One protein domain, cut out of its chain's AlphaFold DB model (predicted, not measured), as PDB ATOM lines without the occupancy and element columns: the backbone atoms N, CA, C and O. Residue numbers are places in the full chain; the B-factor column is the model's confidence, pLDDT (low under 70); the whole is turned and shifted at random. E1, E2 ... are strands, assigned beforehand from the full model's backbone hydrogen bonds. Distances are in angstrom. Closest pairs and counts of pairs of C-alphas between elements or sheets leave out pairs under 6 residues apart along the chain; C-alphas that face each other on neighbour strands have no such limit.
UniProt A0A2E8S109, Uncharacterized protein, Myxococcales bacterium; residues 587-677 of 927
ATOM      1  N   VAL A 587       9.805   9.261  -3.989       87.88
ATOM      2  CA  VAL A 587      10.486  10.010  -5.065       87.88
ATOM      3  C   VAL A 587      10.056   9.501  -6.443       87.88
ATOM      4  O   VAL A 587       9.697   8.330  -6.596       87.88
ATOM      5  N   ALA A 588      10.070  10.379  -7.445       90.44
ATOM      6  CA  ALA A 588       9.628  10.048  -8.796       90.44
ATOM      7  C   ALA A 588      10.689   9.265  -9.592       90.44
ATOM      8  O   ALA A 588      11.876   9.259  -9.260       90.44
ATOM      9  N   LEU A 589      10.257   8.636 -10.688       90.50
ATOM     10  CA  LEU A 589      11.134   7.960 -11.646       90.50
ATOM     11  C   LEU A 589      12.277   8.890 -12.107       90.50
ATOM     12  O   LEU A 589      12.050  10.055 -12.436       90.50
ATOM     13  N   GLY A 590      13.510   8.385 -12.102       88.31
ATOM     14  CA  GLY A 590      14.728   9.148 -12.397       88.31
ATOM     15  C   GLY A 590      15.342   9.911 -11.216       88.31
ATOM     16  O   GLY A 590      16.548  10.170 -11.247       88.31
ATOM     17  N   GLU A 591      14.581  10.243 -10.165       88.12
ATOM     18  CA  GLU A 591      15.083  11.005  -9.010       88.12
ATOM     19  C   GLU A 591      16.004  10.178  -8.093       88.12
ATOM     20  O   GLU A 591      16.091   8.956  -8.200       88.12
ATOM     21  N   ALA A 592      16.729  10.844  -7.186       84.00
ATOM     22  CA  ALA A 592      17.661  10.175  -6.280       84.00
ATOM     23  C   ALA A 592      16.922   9.418  -5.159       84.00
ATOM     24  O   ALA A 592      16.236  10.027  -4.336       84.00
ATOM     25  N   CYS A 593      17.105   8.100  -5.115       81.31
ATOM     26  CA  CYS A 593      16.456   7.195  -4.165       81.31
ATOM     27  C   CYS A 593      17.445   6.621  -3.144       81.31
ATOM     28  O   CYS A 593      18.664   6.684  -3.334       81.31
ATOM     29  N   ASP A 594      16.895   6.018  -2.091       75.69
ATOM     30  CA  ASP A 594      17.594   5.043  -1.255       75.69
ATOM     31  C   ASP A 594      16.772   3.748  -1.161       75.69
ATOM     32  O   ASP A 594      15.545   3.777  -1.250       75.69
ATOM     33  N   ILE A 595      17.456   2.619  -0.982       66.12
ATOM     34  CA  ILE A 595      16.852   1.316  -0.679       66.12
ATOM     35  C   ILE A 595      16.816   1.041   0.835       66.12
ATOM     36  O   ILE A 595      16.109   0.140   1.273       66.12
ATOM     37  N   ASN A 596      17.571   1.804   1.635       66.69
ATOM     38  CA  ASN A 596      17.703   1.626   3.078       66.69
ATOM     39  C   ASN A 596      17.566   2.964   3.827       66.69
ATOM     40  O   ASN A 596      18.542   3.540   4.311       66.69
ATOM     41  N   THR A 597      16.332   3.451   3.958       62.09
ATOM     42  CA  THR A 597      16.003   4.741   4.599       62.09
ATOM     43  C   THR A 597      16.414   4.867   6.073       62.09
ATOM     44  O   THR A 597      16.397   5.974   6.609       62.09
ATOM     45  N   ASP A 598      16.802   3.765   6.719       62.84
ATOM     46  CA  ASP A 598      17.239   3.714   8.120       62.84
ATOM     47  C   ASP A 598      18.735   4.020   8.338       62.84
ATOM     48  O   ASP A 598      19.169   4.123   9.494       62.84
ATOM     49  N   ASP A 599      19.553   4.152   7.279       62.47
ATOM     50  CA  ASP A 599      20.969   4.525   7.430       62.47
ATOM     51  C   ASP A 599      21.249   6.045   7.350       62.47
ATOM     52  O   ASP A 599      20.461   6.873   7.805       62.47
ATOM     53  N   ALA A 600      22.455   6.436   6.941       62.06
ATOM     54  CA  ALA A 600      22.924   7.821   6.916       62.06
ATOM     55  C   ALA A 600      23.079   8.391   5.492       62.06
ATOM     56  O   ALA A 600      23.523   9.538   5.346       62.06
ATOM     57  N   ILE A 601      22.764   7.609   4.458       61.78
ATOM     58  CA  ILE A 601      22.752   8.038   3.060       61.78
ATOM     59  C   ILE A 601      21.474   8.864   2.783       61.78
ATOM     60  O   ILE A 601      20.398   8.545   3.282       61.78
ATOM     61  N   PRO A 602      21.558   9.991   2.042       60.59
ATOM     62  CA  PRO A 602      20.369  10.744   1.647       60.59
ATOM     63  C   PRO A 602      19.722  10.190   0.367       60.59
ATOM     64  O   PRO A 602      20.293  10.313  -0.721       60.59
ATOM     65  N   GLY A 603      18.485   9.716   0.501       65.81
ATOM     66  CA  GLY A 603      17.546   9.403  -0.577       65.81
ATOM     67  C   GLY A 603      16.139   9.169  -0.008       65.81
ATOM     68  O   GLY A 603      15.950   9.227   1.207       65.81
ATOM     69  N   GLY A 604      15.146   8.963  -0.874       73.94
ATOM     70  CA  GLY A 604      13.785   8.583  -0.473       73.94
ATOM     71  C   GLY A 604      13.363   7.244  -1.075       73.94
ATOM     72  O   GLY A 604      13.994   6.769  -2.024       73.94
ATOM     73  N   VAL A 605      12.284   6.660  -0.547       82.06
ATOM     74  CA  VAL A 605      11.672   5.444  -1.110       82.06
ATOM     75  C   VAL A 605      11.192   5.733  -2.533       82.06
ATOM     76  O   VAL A 605      10.632   6.792  -2.813       82.06
ATOM     77  N   CYS A 606      11.417   4.799  -3.448       84.44
ATOM     78  CA  CYS A 606      10.951   4.914  -4.825       84.44
ATOM     79  C   CYS A 606       9.426   4.854  -4.962       84.44
ATOM     80  O   CYS A 606       8.764   4.138  -4.214       84.44
ATOM     81  N   GLU A 607       8.875   5.481  -6.010       85.31
ATOM     82  CA  GLU A 607       7.486   5.209  -6.402       85.31
ATOM     83  C   GLU A 607       7.239   3.735  -6.762       85.31
ATOM     84  O   GLU A 607       6.158   3.219  -6.500       85.31
ATOM     85  N   ASN A 608       8.258   3.046  -7.279       84.69
ATOM     86  CA  ASN A 608       8.312   1.592  -7.387       84.69
ATOM     87  C   ASN A 608       9.344   1.063  -6.360       84.69
ATOM     88  O   ASN A 608      10.538   1.023  -6.666       84.69
ATOM     89  N   PRO A 609       8.941   0.734  -5.115       77.31
ATOM     90  CA  PRO A 609       9.847   0.594  -3.966       77.31
ATOM     91  C   PRO A 609      10.910  -0.509  -4.092       77.31
ATOM     92  O   PRO A 609      11.905  -0.465  -3.374       77.31
ATOM     93  N   ILE A 610      10.749  -1.467  -5.011       77.38
ATOM     94  CA  ILE A 610      11.761  -2.501  -5.288       77.38
ATOM     95  C   ILE A 610      12.909  -2.021  -6.198       77.38
ATOM     96  O   ILE A 610      13.964  -2.650  -6.213       77.38
ATOM     97  N   TRP A 611      12.755  -0.905  -6.924       82.88
ATOM     98  CA  TRP A 611      13.679  -0.494  -7.991       82.88
ATOM     99  C   TRP A 611      14.446   0.804  -7.705       82.88
ATOM    100  O   TRP A 611      14.417   1.756  -8.488       82.88
ATOM    101  N   CYS A 612      15.225   0.831  -6.620       82.38
ATOM    102  CA  CYS A 612      16.254   1.860  -6.436       82.38
ATOM    103  C   CYS A 612      17.578   1.459  -7.123       82.38
ATOM    104  O   CYS A 612      18.515   0.952  -6.503       82.38
ATOM    105  N   VAL A 613      17.662   1.666  -8.440       81.12
ATOM    106  CA  VAL A 613      18.791   1.209  -9.268       81.12
ATOM    107  C   VAL A 613      19.959   2.192  -9.171       81.12
ATOM    108  O   VAL A 613      19.948   3.280  -9.742       81.12
ATOM    109  N   ASN A 614      21.022   1.794  -8.463       74.69
ATOM    110  CA  ASN A 614      22.245   2.594  -8.279       74.69
ATOM    111  C   ASN A 614      22.006   4.000  -7.678       74.69
ATOM    112  O   ASN A 614      22.769   4.929  -7.949       74.69
ATOM    113  N   GLY A 615      20.967   4.158  -6.852       76.94
ATOM    114  CA  GLY A 615      20.611   5.440  -6.233       76.94
ATOM    115  C   GLY A 615      19.835   6.400  -7.144       76.94
ATOM    116  O   GLY A 615      19.674   7.563  -6.779       76.94
ATOM    117  N   SER A 616      19.348   5.937  -8.303       84.94
ATOM    118  CA  SER A 616      18.326   6.611  -9.116       84.94
ATOM    119  C   SER A 616      17.089   5.717  -9.223       84.94
ATOM    120  O   SER A 616      17.195   4.497  -9.358       84.94
ATOM    121  N   CYS A 617      15.911   6.320  -9.114       89.25
ATOM    122  CA  CYS A 617      14.662   5.589  -9.028       89.25
ATOM    123  C   CYS A 617      14.233   5.024 -10.383       89.25
ATOM    124  O   CYS A 617      14.295   5.736 -11.382       89.25
ATOM    125  N   SER A 618      13.800   3.766 -10.432       90.44
ATOM    126  CA  SER A 618      13.585   3.007 -11.669       90.44
ATOM    127  C   SER A 618      12.221   2.292 -11.691       90.44
ATOM    128  O   SER A 618      11.473   2.296 -10.714       90.44
ATOM    129  N   SER A 619      11.874   1.714 -12.838       91.56
ATOM    130  CA  SER A 619      10.643   0.965 -13.114       91.56
ATOM    131  C   SER A 619      10.873  -0.003 -14.275       91.56
ATOM    132  O   SER A 619      11.908   0.065 -14.943       91.56
ATOM    133  N   HIS A 620       9.887  -0.851 -14.570       91.56
ATOM    134  CA  HIS A 620       9.843  -1.581 -15.840       91.56
ATOM    135  C   HIS A 620       9.616  -0.644 -17.028       91.56
ATOM    136  O   HIS A 620       9.079   0.458 -16.874       91.56
ATOM    137  N   CYS A 621      10.051  -1.094 -18.203       91.69
ATOM    138  CA  CYS A 621       9.991  -0.359 -19.460       91.69
ATOM    139  C   CYS A 621       9.831  -1.316 -20.646       91.69
ATOM    140  O   CYS A 621      10.390  -2.409 -20.641       91.69
ATOM    141  N   GLY A 622       9.127  -0.886 -21.696       89.19
ATOM    142  CA  GLY A 622       9.221  -1.510 -23.019       89.19
ATOM    143  C   GLY A 622      10.163  -0.730 -23.940       89.19
ATOM    144  O   GLY A 622      10.722  -1.275 -24.891       89.19
ATOM    145  N   THR A 623      10.333   0.567 -23.671       89.56
ATOM    146  CA  THR A 623      11.125   1.511 -24.462       89.56
ATOM    147  C   THR A 623      11.702   2.630 -23.592       89.56
ATOM    148  O   THR A 623      11.241   2.873 -22.481       89.56
ATOM    149  N   ASP A 624      12.651   3.402 -24.133       90.44
ATOM    150  CA  ASP A 624      13.154   4.634 -23.494       90.44
ATOM    151  C   ASP A 624      12.047   5.662 -23.170       90.44
ATOM    152  O   ASP A 624      12.267   6.557 -22.363       90.44
ATOM    153  N   ALA A 625      10.863   5.563 -23.794       90.62
ATOM    154  CA  ALA A 625       9.737   6.468 -23.545       90.62
ATOM    155  C   ALA A 625       8.942   6.137 -22.267       90.62
ATOM    156  O   ALA A 625       8.122   6.951 -21.847       90.62
ATOM    157  N   ASP A 626       9.189   4.972 -21.661       91.31
ATOM    158  CA  ASP A 626       8.632   4.572 -20.363       91.31
ATOM    159  C   ASP A 626       9.522   5.028 -19.189       91.31
ATOM    160  O   ASP A 626       9.133   4.905 -18.031       91.31
ATOM    161  N   CYS A 627      10.708   5.566 -19.493       92.12
ATOM    162  CA  CYS A 627      11.727   5.980 -18.536       92.12
ATOM    163  C   CYS A 627      11.842   7.510 -18.419       92.12
ATOM    164  O   CYS A 627      11.362   8.261 -19.270       92.12
ATOM    165  N   ALA A 628      12.502   7.993 -17.364       91.94
ATOM    166  CA  ALA A 628      12.776   9.421 -17.201       91.94
ATOM    167  C   ALA A 628      13.855   9.937 -18.183       91.94
ATOM    168  O   ALA A 628      14.702   9.174 -18.642       91.94
ATOM    169  N   ASP A 629      13.884  11.255 -18.444       89.31
ATOM    170  CA  ASP A 629      14.831  11.932 -19.366       89.31
ATOM    171  C   ASP A 629      16.328  11.630 -19.086       89.31
ATOM    172  O   ASP A 629      17.176  11.839 -19.955       89.31
ATOM    173  N   ASN A 630      16.673  11.187 -17.871       87.88
ATOM    174  CA  ASN A 630      18.020  10.810 -17.430       87.88
ATOM    175  C   ASN A 630      18.268   9.286 -17.415       87.88
ATOM    176  O   ASN A 630      19.224   8.829 -16.788       87.88
ATOM    177  N   GLN A 631      17.421   8.496 -18.074       91.81
ATOM    178  CA  GLN A 631      17.435   7.032 -18.074       91.81
ATOM    179  C   GLN A 631      17.223   6.470 -19.493       91.81
ATOM    180  O   GLN A 631      16.852   7.195 -20.413       91.81
ATOM    181  N   ILE A 632      17.476   5.173 -19.678       92.12
ATOM    182  CA  ILE A 632      17.122   4.404 -20.886       92.12
ATOM    183  C   ILE A 632      16.536   3.055 -20.483       92.12
ATOM    184  O   ILE A 632      16.807   2.570 -19.383       92.12
ATOM    185  N   CYS A 633      15.794   2.412 -21.380       93.12
ATOM    186  CA  CYS A 633      15.343   1.050 -21.138       93.12
ATOM    187  C   CYS A 633      16.511   0.075 -21.331       93.12
ATOM    188  O   CYS A 633      17.007  -0.137 -22.442       93.12
ATOM    189  N   GLY A 634      16.998  -0.466 -20.216       92.12
ATOM    190  CA  GLY A 634      18.045  -1.476 -20.176       92.12
ATOM    191  C   GLY A 634      17.499  -2.832 -19.760       92.12
ATOM    192  O   GLY A 634      16.313  -2.983 -19.485       92.12
ATOM    193  N   LEU A 635      18.385  -3.819 -19.709       90.81
ATOM    194  CA  LEU A 635      18.088  -5.161 -19.216       90.81
ATOM    195  C   LEU A 635      18.937  -5.437 -17.977       90.81
ATOM    196  O   LEU A 635      20.075  -4.971 -17.898       90.81
ATOM    197  N   ASP A 636      18.389  -6.214 -17.051       87.25
ATOM    198  CA  ASP A 636      19.117  -6.811 -15.932       87.25
ATOM    199  C   ASP A 636      18.994  -8.343 -16.004       87.25
ATOM    200  O   ASP A 636      17.935  -8.869 -16.361       87.25
ATOM    201  N   ASP A 637      20.085  -9.057 -15.718       83.50
ATOM    202  CA  ASP A 637      20.157 -10.526 -15.754       83.50
ATOM    203  C   ASP A 637      19.811 -11.083 -14.362       83.50
ATOM    204  O   ASP A 637      20.591 -10.947 -13.417       83.50
ATOM    205  N   VAL A 638      18.663 -11.755 -14.231       80.88
ATOM    206  CA  VAL A 638      18.218 -12.364 -12.971       80.88
ATOM    207  C   VAL A 638      18.328 -13.887 -13.032       80.88
ATOM    208  O   VAL A 638      17.887 -14.542 -13.979       80.88
ATOM    209  N   PHE A 639      18.903 -14.460 -11.977       78.12
ATOM    210  CA  PHE A 639      19.144 -15.894 -11.828       78.12
ATOM    211  C   PHE A 639      18.155 -16.485 -10.825       78.12
ATOM    212  O   PHE A 639      18.082 -16.000  -9.694       78.12
ATOM    213  N   ILE A 640      17.444 -17.553 -11.197       74.94
ATOM    214  CA  ILE A 640      16.550 -18.267 -10.273       74.94
ATOM    215  C   ILE A 640      17.037 -19.705 -10.046       74.94
ATOM    216  O   ILE A 640      17.308 -20.459 -10.982       74.94
ATOM    217  N   ASP A 641      17.138 -20.064  -8.764       73.94
ATOM    218  CA  ASP A 641      17.277 -21.430  -8.250       73.94
ATOM    219  C   ASP A 641      15.864 -21.955  -7.951       73.94
ATOM    220  O   ASP A 641      15.251 -21.601  -6.942       73.94
ATOM    221  N   ILE A 642      15.314 -22.738  -8.883       75.56
ATOM    222  CA  ILE A 642      13.928 -23.224  -8.849       75.56
ATOM    223  C   ILE A 642      13.831 -24.455  -7.944       75.56
ATOM    224  O   ILE A 642      12.843 -24.645  -7.233       75.56
ATOM    225  N   ASN A 643      14.857 -25.310  -7.959       67.62
ATOM    226  CA  ASN A 643      14.856 -26.575  -7.228       67.62
ATOM    227  C   ASN A 643      15.397 -26.471  -5.783       67.62
ATOM    228  O   ASN A 643      15.246 -27.418  -5.005       67.62
ATOM    229  N   SER A 644      15.967 -25.321  -5.402       64.88
ATOM    230  CA  SER A 644      16.565 -25.033  -4.090       64.88
ATOM    231  C   SER A 644      17.711 -25.982  -3.699       64.88
ATOM    232  O   SER A 644      17.881 -26.317  -2.520       64.88
ATOM    233  N   ASN A 645      18.528 -26.418  -4.668       60.47
ATOM    234  CA  ASN A 645      19.811 -27.085  -4.385       60.47
ATOM    235  C   ASN A 645      20.876 -26.105  -3.869       60.47
ATOM    236  O   ASN A 645      21.838 -26.538  -3.225       60.47
ATOM    237  N   GLY A 646      20.681 -24.805  -4.098       51.81
ATOM    238  CA  GLY A 646      21.587 -23.728  -3.745       51.81
ATOM    239  C   GLY A 646      22.454 -23.305  -4.930       51.81
ATOM    240  O   GLY A 646      22.999 -24.143  -5.651       51.81
ATOM    241  N   LEU A 647      22.677 -21.988  -5.026       52.28
ATOM    242  CA  LEU A 647      23.479 -21.235  -6.017       52.28
ATOM    243  C   LEU A 647      24.976 -21.638  -6.140       52.28
ATOM    244  O   LEU A 647      25.812 -20.850  -6.580       52.28
ATOM    245  N   THR A 648      25.356 -22.838  -5.698       49.59
ATOM    246  CA  THR A 648      26.670 -23.457  -5.933       49.59
ATOM    247  C   THR A 648      26.722 -24.330  -7.187       49.59
ATOM    248  O   THR A 648      27.820 -24.588  -7.679       49.59
ATOM    249  N   ASP A 649      25.569 -24.780  -7.688       52.22
ATOM    250  CA  ASP A 649      25.433 -25.312  -9.048       52.22
ATOM    251  C   ASP A 649      25.042 -24.163 -10.011       52.22
ATOM    252  O   ASP A 649      24.811 -23.029  -9.585       52.22
ATOM    253  N   THR A 650      25.002 -24.419 -11.322       57.31
ATOM    254  CA  THR A 650      24.490 -23.445 -12.307       57.31
ATOM    255  C   THR A 650      23.027 -23.108 -12.028       57.31
ATOM    256  O   THR A 650      22.263 -24.027 -11.743       57.31
ATOM    257  N   ALA A 651      22.640 -21.834 -12.164       61.72
ATOM    258  CA  ALA A 651      21.248 -21.396 -12.031       61.72
ATOM    259  C   ALA A 651      20.308 -22.224 -12.924       61.72
ATOM    260  O   ALA A 651      20.687 -22.587 -14.042       61.72
ATOM    261  N   ASP A 652      19.103 -22.520 -12.429       71.25
ATOM    262  CA  ASP A 652      18.120 -23.302 -13.186       71.25
ATOM    263  C   ASP A 652      17.591 -22.481 -14.367       71.25
ATOM    264  O   ASP A 652      17.538 -22.983 -15.488       71.25
ATOM    265  N   ALA A 653      17.239 -21.214 -14.116       77.25
ATOM    266  CA  ALA A 653      16.760 -20.276 -15.125       77.25
ATOM    267  C   ALA A 653      17.589 -18.983 -15.158       77.25
ATOM    268  O   ALA A 653      18.015 -18.461 -14.122       77.25
ATOM    269  N   PHE A 654      17.755 -18.466 -16.375       81.62
ATOM    270  CA  PHE A 654      18.390 -17.196 -16.709       81.62
ATOM    271  C   PHE A 654      17.318 -16.318 -17.350       81.62
ATOM    272  O   PHE A 654      16.884 -16.610 -18.462       81.62
ATOM    273  N   MET A 655      16.853 -15.285 -16.652       83.50
ATOM    274  CA  MET A 655      15.775 -14.423 -17.140       83.50
ATOM    275  C   MET A 655      16.256 -12.982 -17.238       83.50
ATOM    276  O   MET A 655      16.865 -12.456 -16.310       83.50
ATOM    277  N   MET A 656      15.965 -12.338 -18.363       85.69
ATOM    278  CA  MET A 656      16.147 -10.899 -18.502       85.69
ATOM    279  C   MET A 656      14.940 -10.173 -17.917       85.69
ATOM    280  O   MET A 656      13.812 -10.658 -18.011       85.69
ATOM    281  N   LEU A 657      15.170  -8.998 -17.344       87.94
ATOM    282  CA  LEU A 657      14.117  -8.121 -16.853       87.94
ATOM    283  C   LEU A 657      14.368  -6.699 -17.377       87.94
ATOM    284  O   LEU A 657      15.413  -6.122 -17.057       87.94
ATOM    285  N   PRO A 658      13.477  -6.124 -18.209       90.88
ATOM    286  CA  PRO A 658      13.664  -4.771 -18.704       90.88
ATOM    287  C   PRO A 658      13.334  -3.752 -17.608       90.88
ATOM    288  O   PRO A 658      12.253  -3.775 -17.011       90.88
ATOM    289  N   ILE A 659      14.291  -2.865 -17.333       92.00
ATOM    290  CA  ILE A 659      14.189  -1.811 -16.317       92.00
ATOM    291  C   ILE A 659      14.874  -0.520 -16.773       92.00
ATOM    292  O   ILE A 659      15.853  -0.535 -17.526       92.00
ATOM    293  N   CYS A 660      14.384   0.616 -16.282       92.94
ATOM    294  CA  CYS A 660      14.944   1.931 -16.572       92.94
ATOM    295  C   CYS A 660      16.330   2.095 -15.931       92.94
ATOM    296  O   CYS A 660      16.469   2.440 -14.755       92.94
ATOM    297  N   GLN A 661      17.377   1.841 -16.710       90.81
ATOM    298  CA  GLN A 661      18.763   2.001 -16.297       90.81
ATOM    299  C   GLN A 661      19.143   3.491 -16.344       90.81
ATOM    300  O   GLN A 661      19.004   4.121 -17.398       90.81
ATOM    301  N   PRO A 662      19.668   4.081 -15.254       87.81
ATOM    302  CA  PRO A 662      20.072   5.484 -15.265       87.81
ATOM    303  C   PRO A 662      21.217   5.747 -16.251       87.81
ATOM    304  O   PRO A 662      22.070   4.887 -16.472       87.81
ATOM    305  N   VAL A 663      21.276   6.945 -16.831       87.94
ATOM    306  CA  VAL A 663      22.352   7.415 -17.726       87.94
ATOM    307  C   VAL A 663      22.623   8.925 -17.575       87.94
ATOM    308  O   VAL A 663      22.937   9.609 -18.547       87.94
ATOM    309  N   ASP A 664      22.512   9.449 -16.349       84.31
ATOM    310  CA  ASP A 664      22.671  10.873 -15.995       84.31
ATOM    311  C   ASP A 664      23.842  11.567 -16.718       84.31
ATOM    312  O   ASP A 664      25.000  11.285 -16.413       84.31
ATOM    313  N   HIS A 665      23.591  12.523 -17.617       83.88
ATOM    314  CA  HIS A 665      24.645  13.164 -18.421       83.88
ATOM    315  C   HIS A 665      24.487  14.694 -18.516       83.88
ATOM    316  O   HIS A 665      23.370  15.222 -18.524       83.88
ATOM    317  N   GLU A 666      25.579  15.446 -18.705       77.44
ATOM    318  CA  GLU A 666      25.488  16.884 -19.004       77.44
ATOM    319  C   GLU A 666      25.313  17.135 -20.513       77.44
ATOM    320  O   GLU A 666      26.256  17.336 -21.279       77.44
ATOM    321  N   GLY A 667      24.052  17.216 -20.950       78.19
ATOM    322  CA  GLY A 667      23.678  17.843 -22.223       78.19
ATOM    323  C   GLY A 667      23.197  16.893 -23.319       78.19
ATOM    324  O   GLY A 667      22.078  17.065 -23.793       78.19
ATOM    325  N   ALA A 668      24.005  15.920 -23.743       81.31
ATOM    326  CA  ALA A 668      23.572  14.879 -24.683       81.31
ATOM    327  C   ALA A 668      24.365  13.587 -24.462       81.31
ATOM    328  O   ALA A 668      25.594  13.630 -24.509       81.31
ATOM    329  N   LEU A 669      23.667  12.463 -24.278       87.44
ATOM    330  CA  LEU A 669      24.267  11.146 -24.074       87.44
ATOM    331  C   LEU A 669      25.287  10.825 -25.180       87.44
ATOM    332  O   LEU A 669      24.979  10.901 -26.373       87.44
ATOM    333  N   THR A 670      26.511  10.465 -24.787       91.06
ATOM    334  CA  THR A 670      27.579  10.082 -25.721       91.06
ATOM    335  C   THR A 670      28.053   8.661 -25.462       91.06
ATOM    336  O   THR A 670      28.142   8.217 -24.323       91.06
ATOM    337  N   THR A 671      28.352   7.931 -26.537       92.75
ATOM    338  CA  THR A 671      28.919   6.581 -26.462       92.75
ATOM    339  C   THR A 671      30.420   6.634 -26.194       92.75
ATOM    340  O   THR A 671      31.129   7.401 -26.852       92.75
ATOM    341  N   CYS A 672      30.906   5.768 -25.312       92.19
ATOM    342  CA  CYS A 672      32.312   5.646 -24.931       92.19
ATOM    343  C   CYS A 672      32.832   4.219 -25.154       92.19
ATOM    344  O   CYS A 672      32.109   3.342 -25.611       92.19
ATOM    345  N   THR A 673      34.106   3.998 -24.843       83.56
ATOM    346  CA  THR A 673      34.752   2.672 -24.734       83.56
ATOM    347  C   THR A 673      35.857   2.645 -23.668       83.56
ATOM    348  O   THR A 673      36.270   1.572 -23.245       83.56
ATOM    349  N   SER A 674      36.327   3.805 -23.201       86.88
ATOM    350  CA  SER A 674      36.950   3.955 -21.879       86.88
ATOM    351  C   SER A 674      36.717   5.366 -21.334       86.88
ATOM    352  O   SER A 674      36.291   6.255 -22.076       86.88
ATOM    353  N   ASN A 675      37.026   5.605 -20.053       86.94
ATOM    354  CA  ASN A 675      36.860   6.918 -19.399       86.94
ATOM    355  C   ASN A 675      37.538   8.077 -20.161       86.94
ATOM    356  O   ASN A 675      37.140   9.229 -20.025       86.94
ATOM    357  N   THR A 676      38.537   7.783 -21.002       87.75
ATOM    358  CA  THR A 676      39.232   8.769 -21.850       87.75
ATOM    359  C   THR A 676      38.351   9.427 -22.921       87.75
ATOM    360  O   THR A 676      38.714  10.491 -23.427       87.75
ATOM    361  N   ASP A 677      37.204   8.828 -23.259       90.50
ATOM    362  CA  ASP A 677      36.225   9.395 -24.195       90.50
ATOM    363  C   ASP A 677      35.327  10.458 -23.539       90.50
ATOM    364  O   ASP A 677      34.817  11.351 -24.224       90.50
TER     365      ASP A 677
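This is residues 587 to 677 of the 927 residues of an uncharacterized protein of Myxococcales bacterium (UniProt A0A2E8S109). The domain has little regular structure: one long hairpin, E1 and E2, with a winding mass of loop, residues 587 to 630, gathered at one end, a loop, residues 641 to 652, closing the other end, and a tail whose residues 670 to 677 stick out. Of 91 printed residues, 20 are in the two strands, an antiparallel sheet of order E1 - E2; the class is all strand, with no named helix. The whole is loose, radius of gyration of the C-alphas 16.0 A, spanning 48 by 36 by 28 A.

E1, residues 631 to 640, and E2, residues 653 to 662, are antiparallel at 156 degrees. N 634 and O 659 are within hydrogen-bond range at 2.9 A. E2 bends by 57 degrees at residue 659. Residues 612 to 613 pair antiparallel with 616 to 617.

E1 is 26.5 A long from C-alpha 631 at (17.435, 7.032, -18.074). E2 is 26.0 A long, to C-alpha 662 at (20.072, 5.484, -15.265).

The C-alphas farthest apart, of Asn 645 and Gly 667, are 48.5 A apart. The printed part has no cut. The link E1 to E2 is long. Residues 595 to 603 and 643 to 651 have pLDDT under 70.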